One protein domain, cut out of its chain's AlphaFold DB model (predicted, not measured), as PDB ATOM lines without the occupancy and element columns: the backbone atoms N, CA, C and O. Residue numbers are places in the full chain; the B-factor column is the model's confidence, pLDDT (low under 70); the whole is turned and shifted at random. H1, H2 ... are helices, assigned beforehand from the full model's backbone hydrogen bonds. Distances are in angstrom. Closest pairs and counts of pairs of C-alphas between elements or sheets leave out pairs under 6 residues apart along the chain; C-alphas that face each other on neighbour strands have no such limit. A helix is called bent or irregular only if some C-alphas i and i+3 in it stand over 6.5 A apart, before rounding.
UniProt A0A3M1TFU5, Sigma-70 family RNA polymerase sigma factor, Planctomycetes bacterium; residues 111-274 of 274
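This is residues 111 to 274 of the 274 residues of the protein "Sigma-70 family RNA polymerase sigma factor" of Planctomycetes bacterium (UniProt A0A3M1TFU5). A compact cluster of crossed helices packs round the long helix H4, with H3 on its residues 167 to 171, H2 on 170 to 177 and H5 on 179 to 186, and with H7 packed on H5. H1 crosses H4 and, with H2, forms one helical hairpin; H7 and H8 form another, and little H6 packs on H5 and H7. The printed part has 164 residues with eight named helices, H1 to H8, and no named strand: all helix. The radius of gyration of the C-alphas is 15.9 A, and the spans are 44 by 36 by 29 A.

H1, residues 111 to 133, begins at C-alpha 111 (-17.852, 9.024, -29.658) and is 32.9 A long. H2 is residues 137 to 152, H3 156 to 163, and H4 167 to 192, 37.7 A. H5 is residues 199 to 215, H6 219 to 222, and H7 225 to 249, 35.4 A. H7 is irregular, with C-alphas 226 and 229 8.0 A apart, and has a kink of 45 degrees near residue 232. H8, residues 254 to 267, ends at C-alpha 267 (-11.579, -11.632, -20.913).

H4 is the hub, touching six helices. H1 touches it at a steep tilt of 59 degrees, C-alphas of Gly 124 and Leu 185 closest at 5.1 A. H2 is about perpendicular to H4, at 90 degrees, closest at Ile 142 and Arg 173, C-alphas 5.4 A apart. H1 and H8 are apart. Every O i to N i+4 pair is within hydrogen-bond range in H2, H3, H4, H5 and H8, against 18 of 19 in H1 and 16 of 21 in H7; H6 is too short for such a pair.

The farthest C-alphas, of Arg 161 and Ala 194, are 45.9 A apart. The printed part has no cut, and no link is long. Mean pLDDT of the printed part is 78.0; 39 residues are under 70, among them 245 to 264.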
ATOM      1  N   GLU A 111     -18.167   8.505 -31.002       71.12
ATOM      2  CA  GLU A 111     -17.852   9.024 -29.658       71.12
ATOM      3  C   GLU A 111     -19.012   8.847 -28.668       71.12
ATOM      4  O   GLU A 111     -18.830   8.488 -27.506       71.12
ATOM      5  N   TRP A 112     -20.239   9.025 -29.158       72.06
ATOM      6  CA  TRP A 112     -21.456   8.833 -28.368       72.06
ATOM      7  C   TRP A 112     -21.724   7.368 -28.043       72.06
ATOM      8  O   TRP A 112     -22.296   7.071 -27.005       72.06
ATOM      9  N   TYR A 113     -21.314   6.454 -28.919       69.06
ATOM     10  CA  TYR A 113     -21.420   5.024 -28.652       69.06
ATOM     11  C   TYR A 113     -20.411   4.576 -27.586       69.06
ATOM     12  O   TYR A 113     -20.737   3.744 -26.741       69.06
ATOM     13  N   LEU A 114     -19.217   5.179 -27.567       69.12
ATOM     14  CA  LEU A 114     -18.199   4.883 -26.556       69.12
ATOM     15  C   LEU A 114     -18.614   5.330 -25.155       69.12
ATOM     16  O   LEU A 114     -18.314   4.633 -24.191       69.12
ATOM     17  N   LEU A 115     -19.326   6.455 -25.054       73.88
ATOM     18  CA  LEU A 115     -19.879   6.947 -23.793       73.88
ATOM     19  C   LEU A 115     -20.736   5.876 -23.094       73.88
ATOM     20  O   LEU A 115     -20.556   5.598 -21.907       73.88
ATOM     21  N   ASP A 116     -21.642   5.257 -23.848       72.06
ATOM     22  CA  ASP A 116     -22.596   4.270 -23.337       72.06
ATOM     23  C   ASP A 116     -21.896   2.957 -22.973       72.06
ATOM     24  O   ASP A 116     -22.150   2.366 -21.918       72.06
ATOM     25  N   ALA A 117     -20.982   2.525 -23.843       72.06
ATOM     26  CA  ALA A 117     -20.154   1.345 -23.650       72.06
ATOM     27  C   ALA A 117     -19.303   1.465 -22.367       72.06
ATOM     28  O   ALA A 117     -19.291   0.561 -21.529       72.06
ATOM     29  N   GLU A 118     -18.660   2.618 -22.154       72.25
ATOM     30  CA  GLU A 118     -17.859   2.880 -20.957       72.25
ATOM     31  C   GLU A 118     -18.722   2.888 -19.683       72.25
ATOM     32  O   GLU A 118     -18.384   2.219 -18.703       72.25
ATOM     33  N   ALA A 119     -19.871   3.574 -19.699       74.00
ATOM     34  CA  ALA A 119     -20.786   3.609 -18.557       74.00
ATOM     35  C   ALA A 119     -21.291   2.206 -18.176       74.00
ATOM     36  O   ALA A 119     -21.366   1.859 -16.993       74.00
ATOM     37  N   TRP A 120     -21.621   1.377 -19.168       80.44
ATOM     38  CA  TRP A 120     -22.045  -0.006 -18.953       80.44
ATOM     39  C   TRP A 120     -20.948  -0.864 -18.320       80.44
ATOM     40  O   TRP A 120     -21.209  -1.555 -17.331       80.44
ATOM     41  N   LEU A 121     -19.717  -0.772 -18.830       76.75
ATOM     42  CA  LEU A 121     -18.577  -1.509 -18.291       76.75
ATOM     43  C   LEU A 121     -18.292  -1.119 -16.834       76.75
ATOM     44  O   LEU A 121     -18.100  -1.995 -15.987       76.75
ATOM     45  N   LEU A 122     -18.312   0.183 -16.525       74.50
ATOM     46  CA  LEU A 122     -18.090   0.695 -15.170       74.50
ATOM     47  C   LEU A 122     -19.167   0.217 -14.190       74.50
ATOM     48  O   LEU A 122     -18.835  -0.201 -13.080       74.50
ATOM     49  N   ARG A 123     -20.443   0.189 -14.597       79.88
ATOM     50  CA  ARG A 123     -21.512  -0.409 -13.775       79.88
ATOM     51  C   ARG A 123     -21.321  -1.902 -13.575       79.88
ATOM     52  O   ARG A 123     -21.538  -2.403 -12.474       79.88
ATOM     53  N   GLY A 124     -20.908  -2.613 -14.622       82.94
ATOM     54  CA  GLY A 124     -20.569  -4.027 -14.523       82.94
ATOM     55  C   GLY A 124     -19.482  -4.261 -13.480       82.94
ATOM     56  O   GLY A 124     -19.580  -5.197 -12.687       82.94
ATOM     57  N   LEU A 125     -18.464  -3.392 -13.461       77.94
ATOM     58  CA  LEU A 125     -17.335  -3.484 -12.540       77.94
ATOM     59  C   LEU A 125     -17.760  -3.169 -11.104       77.94
ATOM     60  O   LEU A 125     -17.401  -3.922 -10.202       77.94
ATOM     61  N   ALA A 126     -18.570  -2.126 -10.903       76.44
ATOM     62  CA  ALA A 126     -19.146  -1.793  -9.603       76.44
ATOM     63  C   ALA A 126     -19.984  -2.960  -9.053       76.44
ATOM     64  O   ALA A 126     -19.719  -3.458  -7.963       76.44
ATOM     65  N   ARG A 127     -20.898  -3.515  -9.861       83.12
ATOM     66  CA  ARG A 127     -21.721  -4.670  -9.467       83.12
ATOM     67  C   ARG A 127     -20.884  -5.914  -9.170       83.12
ATOM     68  O   ARG A 127     -21.213  -6.689  -8.273       83.12
ATOM     69  N   PHE A 128     -19.816  -6.137  -9.933       83.50
ATOM     70  CA  PHE A 128     -18.869  -7.221  -9.684       83.50
ATOM     71  C   PHE A 128     -18.133  -7.033  -8.354       83.50
ATOM     72  O   PHE A 128     -18.025  -7.987  -7.581       83.50
ATOM     73  N   GLN A 129     -17.675  -5.814  -8.067       78.31
ATOM     74  CA  GLN A 129     -17.057  -5.463  -6.795       78.31
ATOM     75  C   GLN A 129     -18.033  -5.670  -5.634       78.31
ATOM     76  O   GLN A 129     -17.685  -6.386  -4.699       78.31
ATOM     77  N   ASP A 130     -19.254  -5.141  -5.714       79.00
ATOM     78  CA  ASP A 130     -20.271  -5.271  -4.662       79.00
ATOM     79  C   ASP A 130     -20.604  -6.738  -4.378       79.00
ATOM     80  O   ASP A 130     -20.640  -7.178  -3.224       79.00
ATOM     81  N   ARG A 131     -20.760  -7.537  -5.442       83.31
ATOM     82  CA  ARG A 131     -21.013  -8.979  -5.339       83.31
ATOM     83  C   ARG A 131     -19.902  -9.715  -4.592       83.31
ATOM     84  O   ARG A 131     -20.195 -10.650  -3.850       83.31
ATOM     85  N   LEU A 132     -18.639  -9.357  -4.825       78.94
ATOM     86  CA  LEU A 132     -17.501 -10.016  -4.178       78.94
ATOM     87  C   LEU A 132     -17.210  -9.452  -2.783       78.94
ATOM     88  O   LEU A 132     -16.787 -10.206  -1.908       78.94
ATOM     89  N   ALA A 133     -17.471  -8.163  -2.558       71.12
ATOM     90  CA  ALA A 133     -17.298  -7.500  -1.271       71.12
ATOM     91  C   ALA A 133     -18.277  -8.034  -0.214       71.12
ATOM     92  O   ALA A 133     -17.877  -8.253   0.928       71.12
ATOM     93  N   GLY A 134     -19.525  -8.318  -0.603       66.25
ATOM     94  CA  GLY A 134     -20.517  -8.976   0.257       66.25
ATOM     95  C   GLY A 134     -20.343 -10.497   0.393       66.25
ATOM     96  O   GLY A 134     -21.159 -11.151   1.040       66.25
ATOM     97  N   GLY A 135     -19.325 -11.076  -0.252       73.06
ATOM     98  CA  GLY A 135     -19.108 -12.518  -0.346       73.06
ATOM     99  C   GLY A 135     -18.254 -13.120   0.773       73.06
ATOM    100  O   GLY A 135     -17.855 -12.469   1.740       73.06
ATOM    101  N   ARG A 136     -17.946 -14.415   0.631       78.31
ATOM    102  CA  ARG A 136     -17.050 -15.137   1.557       78.31
ATOM    103  C   ARG A 136     -15.587 -14.777   1.284       78.31
ATOM    104  O   ARG A 136     -15.257 -14.209   0.250       78.31
ATOM    105  N   GLU A 137     -14.677 -15.218   2.151       74.62
ATOM    106  CA  GLU A 137     -13.227 -15.028   1.960       74.62
ATOM    107  C   GLU A 137     -12.732 -15.479   0.570       74.62
ATOM    108  O   GLU A 137     -11.934 -14.806  -0.076       74.62
ATOM    109  N   ALA A 138     -13.284 -16.577   0.051       76.12
ATOM    110  CA  ALA A 138     -12.974 -17.060  -1.293       76.12
ATOM    111  C   ALA A 138     -13.358 -16.070  -2.412       76.12
ATOM    112  O   ALA A 138     -12.721 -16.072  -3.463       76.12
ATOM    113  N   ASP A 139     -14.383 -15.242  -2.207       77.81
ATOM    114  CA  ASP A 139     -14.831 -14.222  -3.159       77.81
ATOM    115  C   ASP A 139     -13.933 -12.976  -3.092       77.81
ATOM    116  O   ASP A 139     -13.546 -12.446  -4.137       77.81
ATOM    117  N   ARG A 140     -13.461 -12.603  -1.894       75.81
ATOM    118  CA  ARG A 140     -12.440 -11.552  -1.718       75.81
ATOM    119  C   ARG A 140     -11.131 -11.891  -2.427       75.81
ATOM    120  O   ARG A 140     -10.588 -11.067  -3.155       75.81
ATOM    121  N   GLN A 141     -10.669 -13.136  -2.321       83.44
ATOM    122  CA  GLN A 141      -9.466 -13.593  -3.029       83.44
ATOM    123  C   GLN A 141      -9.612 -13.550  -4.557       83.44
ATOM    124  O   GLN A 141      -8.637 -13.320  -5.273       83.44
ATOM    125  N   ILE A 142     -10.821 -13.782  -5.084       86.50
ATOM    126  CA  ILE A 142     -11.102 -13.635  -6.520       86.50
ATOM    127  C   ILE A 142     -10.978 -12.167  -6.922       86.50
ATOM    128  O   ILE A 142     -10.346 -11.880  -7.939       86.50
ATOM    129  N   PHE A 143     -11.533 -11.258  -6.116       79.75
ATOM    130  CA  PHE A 143     -11.427  -9.820  -6.345       79.75
ATOM    131  C   PHE A 143      -9.969  -9.352  -6.337       79.75
ATOM    132  O   PHE A 143      -9.560  -8.669  -7.270       79.75
ATOM    133  N   TYR A 144      -9.161  -9.771  -5.357       80.94
ATOM    134  CA  TYR A 144      -7.746  -9.391  -5.294       80.94
ATOM    135  C   TYR A 144      -6.946  -9.913  -6.486       80.94
ATOM    136  O   TYR A 144      -6.255  -9.129  -7.130       80.94
ATOM    137  N   CYS A 145      -7.114 -11.188  -6.863       84.75
ATOM    138  CA  CYS A 145      -6.465 -11.731  -8.060       84.75
ATOM    139  C   CYS A 145      -6.866 -10.957  -9.328       84.75
ATOM    140  O   CYS A 145      -6.020 -10.675 -10.175       84.75
ATOM    141  N   PHE A 146      -8.154 -10.626  -9.469       81.06
ATOM    142  CA  PHE A 146      -8.660  -9.867 -10.612       81.06
ATOM    143  C   PHE A 146      -8.107  -8.438 -10.633       81.06
ATOM    144  O   PHE A 146      -7.577  -8.012 -11.653       81.06
ATOM    145  N   SER A 147      -8.167  -7.731  -9.506       76.00
ATOM    146  CA  SER A 147      -7.664  -6.364  -9.344       76.00
ATOM    147  C   SER A 147      -6.157  -6.276  -9.590       76.00
ATOM    148  O   SER A 147      -5.700  -5.420 -10.343       76.00
ATOM    149  N   ASP A 148      -5.377  -7.208  -9.046       78.00
ATOM    150  CA  ASP A 148      -3.929  -7.245  -9.249       78.00
ATOM    151  C   ASP A 148      -3.549  -7.517 -10.704       78.00
ATOM    152  O   ASP A 148      -2.585  -6.937 -11.207       78.00
ATOM    153  N   ARG A 149      -4.324  -8.347 -11.414       78.81
ATOM    154  CA  ARG A 149      -4.110  -8.533 -12.849       78.81
ATOM    155  C   ARG A 149      -4.496  -7.280 -13.630       78.81
ATOM    156  O   ARG A 149      -3.674  -6.776 -14.383       78.81
ATOM    157  N   VAL A 150      -5.723  -6.794 -13.451       68.81
ATOM    158  CA  VAL A 150      -6.341  -5.764 -14.303       68.81
ATOM    159  C   VAL A 150      -5.794  -4.361 -14.031       68.81
ATOM    160  O   VAL A 150      -5.561  -3.610 -14.970       68.81
ATOM    161  N   LEU A 151      -5.569  -3.997 -12.766       66.62
ATOM    162  CA  LEU A 151      -5.128  -2.647 -12.392       66.62
ATOM    163  C   LEU A 151      -3.608  -2.520 -12.301       66.62
ATOM    164  O   LEU A 151      -3.073  -1.444 -12.547       66.62
ATOM    165  N   LYS A 152      -2.909  -3.595 -11.909       68.62
ATOM    166  CA  LYS A 152      -1.457  -3.561 -11.654       68.62
ATOM    167  C   LYS A 152      -0.634  -4.306 -12.704       68.62
ATOM    168  O   LYS A 152       0.587  -4.314 -12.599       68.62
ATOM    169  N   GLY A 153      -1.274  -4.964 -13.672       70.00
ATOM    170  CA  GLY A 153      -0.591  -5.719 -14.727       70.00
ATOM    171  C   GLY A 153       0.194  -6.940 -14.231       70.00
ATOM    172  O   GLY A 153       0.972  -7.511 -14.992       70.00
ATOM    173  N   MET A 154       0.002  -7.374 -12.977       81.25
ATOM    174  CA  MET A 154       0.814  -8.436 -12.371       81.25
ATOM    175  C   MET A 154       0.654  -9.762 -13.117       81.25
ATOM    176  O   MET A 154      -0.449 -10.148 -13.512       81.25
ATOM    177  N   THR A 155       1.750 -10.490 -13.291       87.12
ATOM    178  CA  THR A 155       1.772 -11.840 -13.866       87.12
ATOM    179  C   THR A 155       1.163 -12.869 -12.911       87.12
ATOM    180  O   THR A 155       1.053 -12.657 -11.703       87.12
ATOM    181  N   TYR A 156       0.814 -14.054 -13.424       88.94
ATOM    182  CA  TYR A 156       0.250 -15.119 -12.583       88.94
ATOM    183  C   TYR A 156       1.230 -15.582 -11.498       88.94
ATOM    184  O   TYR A 156       0.797 -15.974 -10.417       88.94
ATOM    185  N   ALA A 157       2.537 -15.528 -11.773       91.25
ATOM    186  CA  ALA A 157       3.577 -15.867 -10.809       91.25
ATOM    187  C   ALA A 157       3.706 -14.808  -9.701       91.25
ATOM    188  O   ALA A 157       3.887 -15.158  -8.538       91.25
ATOM    189  N   GLU A 158       3.580 -13.524 -10.036       88.75
ATOM    190  CA  GLU A 158       3.612 -12.435  -9.052       88.75
ATOM    191  C   GLU A 158       2.394 -12.463  -8.135       88.75
ATOM    192  O   GLU A 158       2.559 -12.412  -6.917       88.75
ATOM    193  N   ILE A 159       1.198 -12.644  -8.704       88.69
ATOM    194  CA  ILE A 159      -0.040 -12.804  -7.928       88.69
ATOM    195  C   ILE A 159       0.067 -14.040  -7.025       88.69
ATOM    196  O   ILE A 159      -0.252 -13.976  -5.843       88.69
ATOM    197  N   ALA A 160       0.575 -15.160  -7.553       92.69
ATOM    198  CA  ALA A 160       0.779 -16.388  -6.787       92.69
ATOM    199  C   ALA A 160       1.692 -16.177  -5.569       92.69
ATOM    200  O   ALA A 160       1.333 -16.575  -4.460       92.69
ATOM    201  N   ARG A 161       2.842 -15.512  -5.760       93.88
ATOM    202  CA  ARG A 161       3.777 -15.192  -4.670       93.88
ATOM    203  C   ARG A 161       3.155 -14.266  -3.631       93.88
ATOM    204  O   ARG A 161       3.302 -14.522  -2.443       93.88
ATOM    205  N   ARG A 162       2.471 -13.209  -4.072       89.56
ATOM    206  CA  ARG A 162       1.875 -12.209  -3.181       89.56
ATOM    207  C   ARG A 162       0.747 -12.783  -2.328       89.56
ATOM    208  O   ARG A 162       0.686 -12.508  -1.137       89.56
ATOM    209  N   GLU A 163      -0.119 -13.581  -2.938       85.56
ATOM    210  CA  GLU A 163      -1.302 -14.138  -2.278       85.56
ATOM    211  C   GLU A 163      -1.012 -15.474  -1.564       85.56
ATOM    212  O   GLU A 163      -1.904 -16.049  -0.946       85.56
ATOM    213  N   GLY A 164       0.215 -16.008  -1.659       91.19
ATOM    214  CA  GLY A 164       0.599 -17.275  -1.023       91.19
ATOM    215  C   GLY A 164      -0.098 -18.506  -1.621       91.19
ATOM    216  O   GLY A 164      -0.433 -19.451  -0.909       91.19
ATOM    217  N   ILE A 165      -0.358 -18.502  -2.932       93.00
ATOM    218  CA  ILE A 165      -1.127 -19.535  -3.651       93.00
ATOM    219  C   ILE A 165      -0.361 -20.042  -4.876       93.00
ATOM    220  O   ILE A 165       0.580 -19.414  -5.342       93.00
ATOM    221  N   SER A 166      -0.777 -21.169  -5.462       94.31
ATOM    222  CA  SER A 166      -0.144 -21.661  -6.694       94.31
ATOM    223  C   SER A 166      -0.572 -20.860  -7.940       94.31
ATOM    224  O   SER A 166      -1.729 -20.431  -8.021       94.31
ATOM    225  N   PRO A 167       0.282 -20.739  -8.980       91.81
ATOM    226  CA  PRO A 167      -0.102 -20.122 -10.257       91.81
ATOM    227  C   PRO A 167      -1.342 -20.768 -10.899       91.81
ATOM    228  O   PRO A 167      -2.191 -20.093 -11.481       91.81
ATOM    229  N   GLY A 168      -1.513 -22.085 -10.726       91.12
ATOM    230  CA  GLY A 168      -2.721 -22.791 -11.158       91.12
ATOM    231  C   GLY A 168      -3.984 -22.348 -10.408       91.12
ATOM    232  O   GLY A 168      -5.060 -22.268 -11.003       91.12
ATOM    233  N   ALA A 169      -3.873 -22.018  -9.117       91.75
ATOM    234  CA  ALA A 169      -4.980 -21.458  -8.346       91.75
ATOM    235  C   ALA A 169      -5.328 -20.028  -8.795       91.75
ATOM    236  O   ALA A 169      -6.515 -19.717  -8.894       91.75
ATOM    237  N   VAL A 170      -4.331 -19.200  -9.139       90.50
ATOM    238  CA  VAL A 170      -4.547 -17.871  -9.749       90.50
ATOM    239  C   VAL A 170      -5.338 -18.004 -11.049       90.50
ATOM    240  O   VAL A 170      -6.389 -17.386 -11.195       90.50
ATOM    241  N   SER A 171      -4.902 -18.885 -11.956       87.75
ATOM    242  CA  SER A 171      -5.583 -19.124 -13.236       87.75
ATOM    243  C   SER A 171      -7.054 -19.528 -13.053       87.75
ATOM    244  O   SER A 171      -7.945 -18.961 -13.693       87.75
ATOM    245  N   ARG A 172      -7.345 -20.445 -12.115       90.19
ATOM    246  CA  ARG A 172      -8.727 -20.842 -11.783       90.19
ATOM    247  C   ARG A 172      -9.549 -19.689 -11.202       90.19
ATOM    248  O   ARG A 172     -10.709 -19.530 -11.583       90.19
ATOM    249  N   ARG A 173      -8.970 -18.874 -10.310       90.69
ATOM    250  CA  ARG A 173      -9.648 -17.700  -9.733       90.69
ATOM    251  C   ARG A 173      -9.950 -16.649 -10.798       90.69
ATOM    252  O   ARG A 173     -11.081 -16.185 -10.849       90.69
ATOM    253  N   LEU A 174      -9.014 -16.356 -11.702       87.12
ATOM    254  CA  LEU A 174      -9.240 -15.445 -12.830       87.12
ATOM    255  C   LEU A 174     -10.288 -15.989 -13.812       87.12
ATOM    256  O   LEU A 174     -11.132 -15.240 -14.293       87.12
ATOM    257  N   ALA A 175     -10.309 -17.304 -14.061       85.25
ATOM    258  CA  ALA A 175     -11.361 -17.932 -14.863       85.25
ATOM    259  C   ALA A 175     -12.751 -17.789 -14.237       85.25
ATOM    260  O   ALA A 175     -13.728 -17.557 -14.954       85.25
ATOM    261  N   LYS A 176     -12.837 -17.896 -12.907       89.31
ATOM    262  CA  LYS A 176     -14.071 -17.639 -12.163       89.31
ATOM    263  C   LYS A 176     -14.427 -16.146 -12.162       89.31
ATOM    264  O   LYS A 176     -15.585 -15.830 -12.406       89.31
ATOM    265  N   ALA A 177     -13.454 -15.252 -11.969       88.44
ATOM    266  CA  ALA A 177     -13.640 -13.799 -12.016       88.44
ATOM    267  C   ALA A 177     -14.248 -13.358 -13.351       88.44
ATOM    268  O   ALA A 177     -15.292 -12.717 -13.353       88.44
ATOM    269  N   ARG A 178     -13.674 -13.807 -14.480       86.81
ATOM    270  CA  ARG A 178     -14.231 -13.598 -15.828       86.81
ATOM    271  C   ARG A 178     -15.707 -13.961 -15.910       86.81
ATOM    272  O   ARG A 178     -16.516 -13.171 -16.374       86.81
ATOM    273  N   ARG A 179     -16.042 -15.188 -15.494       88.94
ATOM    274  CA  ARG A 179     -17.406 -15.716 -15.595       88.94
ATOM    275  C   ARG A 179     -18.372 -14.871 -14.772       88.94
ATOM    276  O   ARG A 179     -19.461 -14.570 -15.240       88.94
ATOM    277  N   LEU A 180     -17.969 -14.490 -13.562       90.31
ATOM    278  CA  LEU A 180     -18.770 -13.638 -12.687       90.31
ATOM    279  C   LEU A 180     -18.935 -12.229 -13.261       90.31
ATOM    280  O   LEU A 180     -20.042 -11.709 -13.246       90.31
ATOM    281  N   PHE A 181     -17.875 -11.644 -13.814       88.12
ATOM    282  CA  PHE A 181     -17.938 -10.326 -14.433       88.12
ATOM    283  C   PHE A 181     -18.844 -10.321 -15.674       88.12
ATOM    284  O   PHE A 181     -19.751  -9.499 -15.761       88.12
ATOM    285  N   LEU A 182     -18.701 -11.303 -16.572       89.81
ATOM    286  CA  LEU A 182     -19.611 -11.485 -17.711       89.81
ATOM    287  C   LEU A 182     -21.059 -11.723 -17.262       89.81
ATOM    288  O   LEU A 182     -21.983 -11.258 -17.917       89.81
ATOM    289  N   ARG A 183     -21.274 -12.410 -16.132       92.31
ATOM    290  CA  ARG A 183     -22.611 -12.572 -15.542       92.31
ATOM    291  C   ARG A 183     -23.187 -11.230 -15.084       92.31
ATOM    292  O   ARG A 183     -24.359 -10.990 -15.334       92.31
ATOM    293  N   CYS A 184     -22.382 -10.368 -14.460       90.31
ATOM    294  CA  CYS A 184     -22.798  -9.017 -14.070       90.31
ATOM    295  C   CYS A 184     -23.159  -8.159 -15.290       90.31
ATOM    296  O   CYS A 184     -24.186  -7.489 -15.266       90.31
ATOM    297  N   LEU A 185     -22.360  -8.219 -16.358       88.88
ATOM    298  CA  LEU A 185     -22.645  -7.529 -17.620       88.88
ATOM    299  C   LEU A 185     -23.926  -8.050 -18.283       88.88
ATOM    300  O   LEU A 185     -24.771  -7.260 -18.692       88.88
ATOM    301  N   LEU A 186     -24.110  -9.373 -18.309       89.56
ATOM    302  CA  LEU A 186     -25.340  -9.996 -18.789       89.56
ATOM    303  C   LEU A 186     -26.553  -9.578 -17.955       89.56
ATOM    304  O   LEU A 186     -27.597  -9.301 -18.519       89.56
ATOM    305  N   ASP A 187     -26.448  -9.544 -16.626       87.94
ATOM    306  CA  ASP A 187     -27.571  -9.127 -15.781       87.94
ATOM    307  C   ASP A 187     -27.956  -7.666 -16.048       87.94
ATOM    308  O   ASP A 187     -29.146  -7.370 -16.115       87.94
ATOM    309  N   LEU A 188     -26.979  -6.782 -16.290       83.31
ATOM    310  CA  LEU A 188     -27.256  -5.417 -16.743       83.31
ATOM    311  C   LEU A 188     -27.959  -5.407 -18.106       83.31
ATOM    312  O   LEU A 188     -28.882  -4.623 -18.286       83.31
ATOM    313  N   GLU A 189     -27.576  -6.282 -19.039       81.75
ATOM    314  CA  GLU A 189     -28.255  -6.414 -20.339       81.75
ATOM    315  C   GLU A 189     -29.688  -6.931 -20.198       81.75
ATOM    316  O   GLU A 189     -30.627  -6.461 -20.832       81.75
ATOM    317  N   LEU A 190     -29.902  -7.875 -19.294       82.44
ATOM    318  CA  LEU A 190     -31.229  -8.409 -19.032       82.44
ATOM    319  C   LEU A 190     -32.133  -7.405 -18.322       82.44
ATOM    320  O   LEU A 190     -33.338  -7.438 -18.537       82.44
ATOM    321  N   GLU A 191     -31.574  -6.500 -17.523       77.56
ATOM    322  CA  GLU A 191     -32.299  -5.358 -16.957       77.56
ATOM    323  C   GLU A 191     -32.698  -4.332 -18.038       77.56
ATOM    324  O   GLU A 191     -33.648  -3.571 -17.840       77.56
ATOM    325  N   ARG A 192     -32.020  -4.329 -19.198       66.19
ATOM    326  CA  ARG A 192     -32.379  -3.513 -20.370       66.19
ATOM    327  C   ARG A 192     -33.567  -4.089 -21.148       66.19
ATOM    328  O   ARG A 192     -34.349  -3.324 -21.714       66.19
ATOM    329  N   GLY A 193     -33.712  -5.415 -21.175       63.47
ATOM    330  CA  GLY A 193     -34.742  -6.131 -21.933       63.47
ATOM    331  C   GLY A 193     -35.947  -6.598 -21.100       63.47
ATOM    332  O   GLY A 193     -35.849  -6.889 -19.918       63.47
ATOM    333  N   ALA A 194     -37.114  -6.760 -21.731       50.28
ATOM    334  CA  ALA A 194     -38.336  -7.254 -21.069       50.28
ATOM    335  C   ALA A 194     -38.433  -8.801 -20.977       50.28
ATOM    336  O   ALA A 194     -39.520  -9.353 -20.793       50.28
ATOM    337  N   GLY A 195     -37.323  -9.525 -21.143       65.50
ATOM    338  CA  GLY A 195     -37.309 -10.990 -21.242       65.50
ATOM    339  C   GLY A 195     -37.109 -11.694 -19.898       65.50
ATOM    340  O   GLY A 195     -36.232 -11.329 -19.119       65.50
ATOM    341  N   ARG A 196     -37.874 -12.762 -19.633       78.31
ATOM    342  CA  ARG A 196     -37.586 -13.680 -18.517       78.31
ATOM    343  C   ARG A 196     -36.627 -14.767 -18.989       78.31
ATOM    344  O   ARG A 196     -36.990 -15.577 -19.831       78.31
ATOM    345  N   TRP A 197     -35.440 -14.800 -18.392       86.94
ATOM    346  CA  TRP A 197     -34.399 -15.790 -18.676       86.94
ATOM    347  C   TRP A 197     -34.124 -16.642 -17.441       86.94
ATOM    348  O   TRP A 197     -33.911 -16.098 -16.349       86.94
ATOM    349  N   THR A 198     -34.107 -17.960 -17.616       90.94
ATOM    350  CA  THR A 198     -33.756 -18.941 -16.579       90.94
ATOM    351  C   THR A 198     -32.260 -18.898 -16.257       90.94
ATOM    352  O   THR A 198     -31.450 -18.500 -17.091       90.94
ATOM    353  N   GLU A 199     -31.855 -19.351 -15.063       90.31
ATOM    354  CA  GLU A 199     -30.429 -19.376 -14.692       90.31
ATOM    355  C   GLU A 199     -29.597 -20.209 -15.675       90.31
ATOM    356  O   GLU A 199     -28.518 -19.795 -16.086       90.31
ATOM    357  N   ARG A 200     -30.146 -21.338 -16.137       89.81
ATOM    358  CA  ARG A 200     -29.488 -22.215 -17.109       89.81
ATOM    359  C   ARG A 200     -29.201 -21.509 -18.435       89.81
ATOM    360  O   ARG A 200     -28.134 -21.706 -19.009       89.81
ATOM    361  N   GLU A 201     -30.142 -20.711 -18.934       91.19
ATOM    362  CA  GLU A 201     -29.951 -19.951 -20.176       91.19
ATOM    363  C   GLU A 201     -28.908 -18.855 -19.989       91.19
ATOM    364  O   GLU A 201     -28.035 -18.685 -20.834       91.19
ATOM    365  N   ARG A 202     -28.939 -18.163 -18.848       92.19
ATOM    366  CA  ARG A 202     -27.950 -17.129 -18.529       92.19
ATOM    367  C   ARG A 202     -26.537 -17.705 -18.413       92.19
ATOM    368  O   ARG A 202     -25.584 -17.126 -18.933       92.19
ATOM    369  N   GLU A 203     -26.392 -18.867 -17.778       91.31
ATOM    370  CA  GLU A 203     -25.125 -19.598 -17.725       91.31
ATOM    371  C   GLU A 203     -24.649 -20.055 -19.108       91.31
ATOM    372  O   GLU A 203     -23.444 -20.042 -19.370       91.31
ATOM    373  N   GLU A 204     -25.565 -20.457 -19.995       91.88
ATOM    374  CA  GLU A 204     -25.233 -20.785 -21.384       91.88
ATOM    375  C   GLU A 204     -24.684 -19.563 -22.117       91.88
ATOM    376  O   GLU A 204     -23.591 -19.654 -22.669       91.88
ATOM    377  N   VAL A 205     -25.370 -18.416 -22.057       91.06
ATOM    378  CA  VAL A 205     -24.917 -17.170 -22.699       91.06
ATOM    379  C   VAL A 205     -23.496 -16.821 -22.259       91.06
ATOM    380  O   VAL A 205     -22.608 -16.678 -23.097       91.06
ATOM    381  N   VAL A 206     -23.242 -16.771 -20.946       91.75
ATOM    382  CA  VAL A 206     -21.906 -16.454 -20.416       91.75
ATOM    383  C   VAL A 206     -20.862 -17.463 -20.894       91.75
ATOM    384  O   VAL A 206     -19.752 -17.079 -21.267       91.75
ATOM    385  N   ARG A 207     -21.191 -18.759 -20.890       90.31
ATOM    386  CA  ARG A 207     -20.268 -19.817 -21.321       90.31
ATOM    387  C   ARG A 207     -19.927 -19.697 -22.801       90.31
ATOM    388  O   ARG A 207     -18.760 -19.837 -23.154       90.31
ATOM    389  N   VAL A 208     -20.924 -19.470 -23.649       89.69
ATOM    390  CA  VAL A 208     -20.762 -19.367 -25.102       89.69
ATOM    391  C   VAL A 208     -19.941 -18.126 -25.437       89.69
ATOM    392  O   VAL A 208     -18.953 -18.253 -26.152       89.69
ATOM    393  N   VAL A 209     -20.250 -16.969 -24.842       87.19
ATOM    394  CA  VAL A 209     -19.461 -15.737 -25.016       87.19
ATOM    395  C   VAL A 209     -18.014 -15.935 -24.552       87.19
ATOM    396  O   VAL A 209     -17.074 -15.610 -25.274       87.19
ATOM    397  N   GLN A 210     -17.806 -16.567 -23.391       85.25
ATOM    398  CA  GLN A 210     -16.465 -16.886 -22.895       85.25
ATOM    399  C   GLN A 210     -15.689 -17.817 -23.846       85.25
ATOM    400  O   GLN A 210     -14.479 -17.654 -24.026       85.25
ATOM    401  N   ARG A 211     -16.362 -18.807 -24.444       85.56
ATOM    402  CA  ARG A 211     -15.753 -19.699 -25.441       85.56
ATOM    403  C   ARG A 211     -15.477 -18.976 -26.749       85.56
ATOM    404  O   ARG A 211     -14.418 -19.203 -27.314       85.56
ATOM    405  N   ALA A 212     -16.355 -18.085 -27.194       84.75
ATOM    406  CA  ALA A 212     -16.154 -17.298 -28.406       84.75
ATOM    407  C   ALA A 212     -14.903 -16.421 -28.306       84.75
ATOM    408  O   ALA A 212     -14.107 -16.391 -29.239       84.75
ATOM    409  N   PHE A 213     -14.674 -15.794 -27.147       78.94
ATOM    410  CA  PHE A 213     -13.432 -15.071 -26.871       78.94
ATOM    411  C   PHE A 213     -12.198 -15.974 -26.965       78.94
ATOM    412  O   PHE A 213     -11.246 -15.676 -27.678       78.94
ATOM    413  N   ARG A 214     -12.228 -17.131 -26.298       79.12
ATOM    414  CA  ARG A 214     -11.061 -18.020 -26.226       79.12
ATOM    415  C   ARG A 214     -10.767 -18.776 -27.526       79.12
ATOM    416  O   ARG A 214      -9.607 -18.948 -27.879       79.12
ATOM    417  N   GLU A 215     -11.801 -19.311 -28.165       81.88
ATOM    418  CA  GLU A 215     -11.705 -20.237 -29.300       81.88
ATOM    419  C   GLU A 215     -11.808 -19.519 -30.651       81.88
ATOM    420  O   GLU A 215     -11.507 -20.131 -31.668       81.88
ATOM    421  N   ARG A 216     -12.222 -18.242 -30.675       76.94
ATOM    422  CA  ARG A 216     -12.446 -17.448 -31.900       76.94
ATOM    423  C   ARG A 216     -13.423 -18.094 -32.878       76.94
ATOM    424  O   ARG A 216     -13.318 -17.925 -34.089       76.94
ATOM    425  N   ARG A 217     -14.372 -18.856 -32.345       80.06
ATOM    426  CA  ARG A 217     -15.401 -19.527 -33.133       80.06
ATOM    427  C   ARG A 217     -16.682 -18.697 -33.162       80.06
ATOM    428  O   ARG A 217     -16.978 -18.030 -32.165       80.06
ATOM    429  N   PRO A 218     -17.436 -18.748 -34.271       83.31
ATOM    430  CA  PRO A 218     -18.756 -18.133 -34.347       83.31
ATOM    431  C   PRO A 218     -19.680 -18.721 -33.269       83.31
ATOM    432  O   PRO A 218     -19.570 -19.896 -32.900       83.31
ATOM    433  N   LEU A 219     -20.558 -17.884 -32.711       84.81
ATOM    434  CA  LEU A 219     -21.405 -18.249 -31.570       84.81
ATOM    435  C   LEU A 219     -22.357 -19.400 -31.932       84.81
ATOM    436  O   LEU A 219     -22.610 -20.284 -31.114       84.81
ATOM    437  N   GLU A 220     -22.802 -19.439 -33.182       85.56
ATOM    438  CA  GLU A 220     -23.676 -20.444 -33.786       85.56
ATOM    439  C   GLU A 220     -23.097 -21.859 -33.696       85.56
ATOM    440  O   GLU A 220     -23.834 -22.830 -33.533       85.56
ATOM    441  N   GLU A 221     -21.769 -21.987 -33.756       86.56
ATOM    442  CA  GLU A 221     -21.071 -23.267 -33.619       86.56
ATOM    443  C   GLU A 221     -20.873 -23.697 -32.160       86.56
ATOM    444  O   GLU A 221     -20.586 -24.866 -31.875       86.56
ATOM    445  N   LEU A 222     -20.969 -22.748 -31.231       86.12
ATOM    446  CA  LEU A 222     -20.718 -22.949 -29.807       86.12
ATOM    447  C   LEU A 222     -22.004 -23.222 -29.023       86.12
ATOM    448  O   LEU A 222     -21.942 -23.853 -27.964       86.12
ATOM    449  N   VAL A 223     -23.149 -22.777 -29.545       86.38
ATOM    450  CA  VAL A 223     -24.475 -22.993 -28.963       86.38
ATOM    451  C   VAL A 223     -25.028 -24.352 -29.395       86.38
ATOM    452  O   VAL A 223     -25.137 -24.678 -30.574       86.38
ATOM    453  N   GLY A 224     -25.438 -25.172 -28.426       81.31
ATOM    454  CA  GLY A 224     -26.155 -26.410 -28.731       81.31
ATOM    455  C   GLY A 224     -27.545 -26.129 -29.314       81.31
ATOM    456  O   GLY A 224     -28.242 -25.239 -28.839       81.31
ATOM    457  N   ARG A 225     -28.013 -26.954 -30.267       78.81
ATOM    458  CA  ARG A 225     -29.323 -26.787 -30.949       78.81
ATOM    459  C   ARG A 225     -30.511 -26.507 -30.013       78.81
ATOM    460  O   ARG A 225     -31.409 -25.763 -30.375       78.81
ATOM    461  N   LYS A 226     -30.517 -27.095 -28.810       78.81
ATOM    462  CA  LYS A 226     -31.589 -26.932 -27.805       78.81
ATOM    463  C   LYS A 226     -31.630 -25.552 -27.133       78.81
ATOM    464  O   LYS A 226     -32.606 -25.261 -26.457       78.81
ATOM    465  N   LEU A 227     -30.579 -24.749 -27.274       84.25
ATOM    466  CA  LEU A 227     -30.452 -23.415 -26.685       84.25
ATOM    467  C   LEU A 227     -30.185 -22.357 -27.763       84.25
ATOM    468  O   LEU A 227     -29.695 -21.282 -27.456       84.25
ATOM    469  N   ALA A 228     -30.518 -22.636 -29.029       87.00
ATOM    470  CA  ALA A 228     -30.307 -21.702 -30.137       87.00
ATOM    471  C   ALA A 228     -30.985 -20.336 -29.916       87.00
ATOM    472  O   ALA A 228     -30.513 -19.326 -30.423       87.00
ATOM    473  N   HIS A 229     -32.053 -20.276 -29.117       86.06
ATOM    474  CA  HIS A 229     -32.743 -19.027 -28.785       86.06
ATOM    475  C   HIS A 229     -31.930 -18.078 -27.894       86.06
ATOM    476  O   HIS A 229     -32.288 -16.910 -27.799       86.06
ATOM    477  N   VAL A 230     -30.844 -18.540 -27.256       88.62
ATOM    478  CA  VAL A 230     -29.947 -17.667 -26.476       88.62
ATOM    479  C   VAL A 230     -28.937 -16.923 -27.353       88.62
ATOM    480  O   VAL A 230     -28.285 -15.996 -26.880       88.62
ATOM    481  N   LEU A 231     -28.804 -17.326 -28.621       87.38
ATOM    482  CA  LEU A 231     -27.815 -16.798 -29.557       87.38
ATOM    483  C   LEU A 231     -27.917 -15.274 -29.754       87.38
ATOM    484  O   LEU A 231     -26.883 -14.630 -29.602       87.38
ATOM    485  N   PRO A 232     -29.103 -14.664 -29.976       86.81
ATOM    486  CA  PRO A 232     -29.187 -13.215 -30.177       86.81
ATOM    487  C   PRO A 232     -28.676 -12.421 -28.969       86.81
ATOM    488  O   PRO A 232     -27.980 -11.424 -29.120       86.81
ATOM    489  N   LEU A 233     -28.963 -12.902 -27.757       87.12
ATOM    490  CA  LEU A 233     -28.484 -12.273 -26.527       87.12
ATOM    491  C   LEU A 233     -26.970 -12.461 -26.340       87.12
ATOM    492  O   LEU A 233     -26.287 -11.569 -25.842       87.12
ATOM    493  N   ALA A 234     -26.429 -13.615 -26.737       87.50
ATOM    494  CA  ALA A 234     -24.989 -13.845 -26.730       87.50
ATOM    495  C   ALA A 234     -24.258 -12.958 -27.752       87.50
ATOM    496  O   ALA A 234     -23.177 -12.459 -27.447       87.50
ATOM    497  N   GLU A 235     -24.843 -12.747 -28.934       85.06
ATOM    498  CA  GLU A 235     -24.336 -11.834 -29.965       85.06
ATOM    499  C   GLU A 235     -24.329 -10.388 -29.478       85.06
ATOM    500  O   GLU A 235     -23.315  -9.707 -29.623       85.06
ATOM    501  N   GLU A 236     -25.422  -9.941 -28.857       83.69
ATOM    502  CA  GLU A 236     -25.547  -8.596 -28.293       83.69
ATOM    503  C   GLU A 236     -24.511  -8.360 -27.189       83.69
ATOM    504  O   GLU A 236     -23.708  -7.433 -27.291       83.69
ATOM    505  N   LEU A 237     -24.417  -9.271 -26.211       86.19
ATOM    506  CA  LEU A 237     -23.413  -9.180 -25.150       86.19
ATOM    507  C   LEU A 237     -21.982  -9.178 -25.714       86.19
ATOM    508  O   LEU A 237     -21.143  -8.390 -25.283       86.19
ATOM    509  N   LEU A 238     -21.677 -10.063 -26.669       83.44
ATOM    510  CA  LEU A 238     -20.353 -10.132 -27.294       83.44
ATOM    511  C   LEU A 238     -20.024  -8.845 -28.066       83.44
ATOM    512  O   LEU A 238     -18.888  -8.366 -27.999       83.44
ATOM    513  N   GLY A 239     -21.001  -8.303 -28.795       80.81
ATOM    514  CA  GLY A 239     -20.889  -7.052 -29.539       80.81
ATOM    515  C   GLY A 239     -20.602  -5.869 -28.622       80.81
ATOM    516  O   GLY A 239     -19.631  -5.148 -28.853       80.81
ATOM    517  N   ASP A 240     -21.364  -5.733 -27.540       78.75
ATOM    518  CA  ASP A 240     -21.203  -4.649 -26.571       78.75
ATOM    519  C   ASP A 240     -19.868  -4.730 -25.826       78.75
ATOM    520  O   ASP A 240     -19.183  -3.717 -25.672       78.75
ATOM    521  N   VAL A 241     -19.419  -5.932 -25.435       80.00
ATOM    522  CA  VAL A 241     -18.074  -6.095 -24.860       80.00
ATOM    523  C   VAL A 241     -17.008  -5.641 -25.860       80.00
ATOM    524  O   VAL A 241     -16.147  -4.837 -25.506       80.00
ATOM    525  N   ARG A 242     -17.058  -6.102 -27.116       77.25
ATOM    526  CA  ARG A 242     -16.077  -5.714 -28.151       77.25
ATOM    527  C   ARG A 242     -16.070  -4.210 -28.412       77.25
ATOM    528  O   ARG A 242     -14.999  -3.620 -28.537       77.25
ATOM    529  N   ALA A 243     -17.243  -3.593 -28.454       72.81
ATOM    530  CA  ALA A 243     -17.402  -2.155 -28.596       72.81
ATOM    531  C   ALA A 243     -16.732  -1.363 -27.470       72.81
ATOM    532  O   ALA A 243     -16.037  -0.383 -27.745       72.81
ATOM    533  N   CYS A 244     -16.878  -1.814 -26.220       72.06
ATOM    534  CA  CYS A 244     -16.181  -1.214 -25.083       72.06
ATOM    535  C   CYS A 244     -14.666  -1.249 -25.290       72.06
ATOM    536  O   CYS A 244     -13.995  -0.238 -25.113       72.06
ATOM    537  N   PHE A 245     -14.126  -2.401 -25.696       68.69
ATOM    538  CA  PHE A 245     -12.689  -2.555 -25.925       68.69
ATOM    539  C   PHE A 245     -12.173  -1.678 -27.065       68.69
ATOM    540  O   PHE A 245     -11.140  -1.033 -26.905       68.69
ATOM    541  N   ALA A 246     -12.902  -1.601 -28.179       66.25
ATOM    542  CA  ALA A 246     -12.554  -0.714 -29.287       66.25
ATOM    543  C   ALA A 246     -12.573   0.761 -28.868       66.25
ATOM    544  O   ALA A 246     -11.669   1.523 -29.203       66.25
ATOM    545  N   GLY A 247     -13.571   1.151 -28.075       61.94
ATOM    546  CA  GLY A 247     -13.688   2.504 -27.554       61.94
ATOM    547  C   GLY A 247     -12.590   2.896 -26.598       61.94
ATOM    548  O   GLY A 247     -11.997   3.961 -26.724       61.94
ATOM    549  N   LEU A 248     -12.298   2.025 -25.645       60.34
ATOM    550  CA  LEU A 248     -11.273   2.292 -24.656       60.34
ATOM    551  C   LEU A 248      -9.874   2.258 -25.284       60.34
ATOM    552  O   LEU A 248      -9.012   3.002 -24.833       60.34
ATOM    553  N   ALA A 249      -9.638   1.461 -26.335       55.28
ATOM    554  CA  ALA A 249      -8.351   1.439 -27.040       55.28
ATOM    555  C   ALA A 249      -8.021   2.795 -27.688       55.28
ATOM    556  O   ALA A 249      -6.850   3.124 -27.844       55.28
ATOM    557  N   SER A 250      -9.042   3.609 -27.985       52.12
ATOM    558  CA  SER A 250      -8.866   4.993 -28.438       52.12
ATOM    559  C   SER A 250      -8.467   5.976 -27.321       52.12
ATOM    560  O   SER A 250      -8.153   7.130 -27.606       52.12
ATOM    561  N   LEU A 251      -8.459   5.551 -26.048       53.03
ATOM    562  CA  LEU A 251      -7.950   6.351 -24.933       53.03
ATOM    563  C   LEU A 251      -6.420   6.284 -24.921       53.03
ATOM    564  O   LEU A 251      -5.816   5.325 -24.442       53.03
ATOM    565  N   ASP A 252      -5.791   7.346 -25.414       47.66
ATOM    566  CA  ASP A 252      -4.358   7.414 -25.707       47.66
ATOM    567  C   ASP A 252      -3.450   7.591 -24.464       47.66
ATOM    568  O   ASP A 252      -2.423   8.266 -24.490       47.66
ATOM    569  N   SER A 253      -3.828   6.990 -23.331       53.56
ATOM    570  CA  SER A 253      -3.035   6.998 -22.095       53.56
ATOM    571  C   SER A 253      -2.337   5.655 -21.886       53.56
ATOM    572  O   SER A 253      -2.938   4.594 -22.063       53.56
ATOM    573  N   SER A 254      -1.074   5.676 -21.452       46.78
ATOM    574  CA  SER A 254      -0.309   4.456 -21.148       46.78
ATOM    575  C   SER A 254      -1.012   3.569 -20.112       46.78
ATOM    576  O   SER A 254      -1.061   2.354 -20.273       46.78
ATOM    577  N   ALA A 255      -1.636   4.173 -19.096       45.19
ATOM    578  CA  ALA A 255      -2.428   3.465 -18.090       45.19
ATOM    579  C   ALA A 255      -3.703   2.825 -18.671       45.19
ATOM    580  O   ALA A 255      -4.054   1.708 -18.291       45.19
ATOM    581  N   GLY A 256      -4.373   3.500 -19.612       52.91
ATOM    582  CA  GLY A 256      -5.539   2.969 -20.320       52.91
ATOM    583  C   GLY A 256      -5.190   1.763 -21.191       52.91
ATOM    584  O   GLY A 256      -5.886   0.751 -21.133       52.91
ATOM    585  N   ARG A 257      -4.064   1.818 -21.917       59.12
ATOM    586  CA  ARG A 257      -3.572   0.685 -22.721       59.12
ATOM    587  C   ARG A 257      -3.241  -0.528 -21.850       59.12
ATOM    588  O   ARG A 257      -3.729  -1.614 -22.142       59.12
ATOM    589  N   THR A 258      -2.528  -0.343 -20.737       57.19
ATOM    590  CA  THR A 258      -2.209  -1.432 -19.794       57.19
ATOM    591  C   THR A 258      -3.462  -2.038 -19.158       57.19
ATOM    592  O   THR A 258      -3.577  -3.259 -19.053       57.19
ATOM    593  N   PHE A 259      -4.431  -1.206 -18.759       58.94
ATOM    594  CA  PHE A 259      -5.715  -1.677 -18.231       58.94
ATOM    595  C   PHE A 259      -6.467  -2.517 -19.266       58.94
ATOM    596  O   PHE A 259      -7.000  -3.577 -18.938       58.94
ATOM    597  N   LEU A 260      -6.481  -2.080 -20.525       62.28
ATOM    598  CA  LEU A 260      -7.151  -2.805 -21.598       62.28
ATOM    599  C   LEU A 260      -6.435  -4.061 -22.015       62.28
ATOM    600  O   LEU A 260      -7.111  -5.034 -22.315       62.28
ATOM    601  N   GLU A 261      -5.112  -4.069 -22.023       66.88
ATOM    602  CA  GLU A 261      -4.330  -5.282 -22.225       66.88
ATOM    603  C   GLU A 261      -4.671  -6.301 -21.151       66.88
ATOM    604  O   GLU A 261      -5.089  -7.414 -21.464       66.88
ATOM    605  N   ALA A 262      -4.612  -5.893 -19.885       65.25
ATOM    606  CA  ALA A 262      -4.905  -6.781 -18.780       65.25
ATOM    607  C   ALA A 262      -6.370  -7.245 -18.784       65.25
ATOM    608  O   ALA A 262      -6.646  -8.417 -18.529       65.25
ATOM    609  N   LEU A 263      -7.323  -6.366 -19.111       66.38
ATOM    610  CA  LEU A 263      -8.736  -6.723 -19.224       66.38
ATOM    611  C   LEU A 263      -9.005  -7.606 -20.451       66.38
ATOM    612  O   LEU A 263      -9.811  -8.529 -20.353       66.38
ATOM    613  N   SER A 264      -8.313  -7.380 -21.568       68.56
ATOM    614  CA  SER A 264      -8.405  -8.178 -22.800       68.56
ATOM    615  C   SER A 264      -7.849  -9.574 -22.581       68.56
ATOM    616  O   SER A 264      -8.504 -10.551 -22.916       68.56
ATOM    617  N   GLU A 265      -6.693  -9.701 -21.934       72.56
ATOM    618  CA  GLU A 265      -6.125 -10.992 -21.544       72.56
ATOM    619  C   GLU A 265      -6.993 -11.703 -20.513       72.56
ATOM    620  O   GLU A 265      -7.173 -12.925 -20.562       72.56
ATOM    621  N   VAL A 266      -7.549 -10.945 -19.562       68.88
ATOM    622  CA  VAL A 266      -8.477 -11.512 -18.600       68.88
ATOM    623  C   VAL A 266      -9.723 -11.974 -19.320       68.88
ATOM    624  O   VAL A 266     -10.103 -13.089 -19.034       68.88
ATOM    625  N   LEU A 267     -10.334 -11.237 -20.243       67.44
ATOM    626  CA  LEU A 267     -11.579 -11.632 -20.913       67.44
ATOM    627  C   LEU A 267     -11.391 -12.534 -22.145       67.44
ATOM    628  O   LEU A 267     -12.343 -13.195 -22.554       67.44
ATOM    629  N   GLY A 268     -10.170 -12.648 -22.665       66.12
ATOM    630  CA  GLY A 268      -9.843 -13.348 -23.908       66.12
ATOM    631  C   GLY A 268     -10.236 -12.581 -25.175       66.12
ATOM    632  O   GLY A 268     -10.492 -13.212 -26.195       66.12
ATOM    633  N   VAL A 269     -10.347 -11.252 -25.122       63.53
ATOM    634  CA  VAL A 269     -10.706 -10.421 -26.286       63.53
ATOM    635  C   VAL A 269      -9.433 -10.045 -27.047       63.53
ATOM    636  O   VAL A 269      -8.425  -9.726 -26.424       63.53
ATOM    637  N   GLU A 270      -9.441 -10.100 -28.381       58.91
ATOM    638  CA  GLU A 270      -8.340  -9.537 -29.177       58.91
ATOM    639  C   GLU A 270      -8.403  -8.009 -29.198       58.91
ATOM    640  O   GLU A 270      -9.487  -7.424 -29.133       58.91
ATOM    641  N   ARG A 271      -7.238  -7.365 -29.349       54.50
ATOM    642  CA  ARG A 271      -7.198  -5.944 -29.695       54.50
ATOM    643  C   ARG A 271      -7.935  -5.728 -31.026       54.50
ATOM    644  O   ARG A 271      -7.801  -6.566 -31.921       54.50
ATOM    645  N   PRO A 272      -8.662  -4.611 -31.196       47.09
ATOM    646  CA  PRO A 272      -8.935  -4.118 -32.536       47.09
ATOM    647  C   PRO A 272      -7.585  -3.946 -33.237       47.09
ATOM    648  O   PRO A 272      -6.679  -3.343 -32.660       47.09
ATOM    649  N   SER A 273      -7.424  -4.527 -34.424       40.31
ATOM    650  CA  SER A 273      -6.282  -4.216 -35.283       40.31
ATOM    651  C   SER A 273      -6.259  -2.702 -35.505       40.31
ATOM    652  O   SER A 273      -7.299  -2.147 -35.864       40.31
ATOM    653  N   GLU A 274      -5.116  -2.069 -35.221       37.12
ATOM    654  CA  GLU A 274      -4.859  -0.649 -35.522       37.12
ATOM    655  C   GLU A 274      -5.126  -0.320 -36.997       37.12
ATOM    656  O   GLU A 274      -4.821  -1.178 -37.863       37.12
TER     657      GLU A 274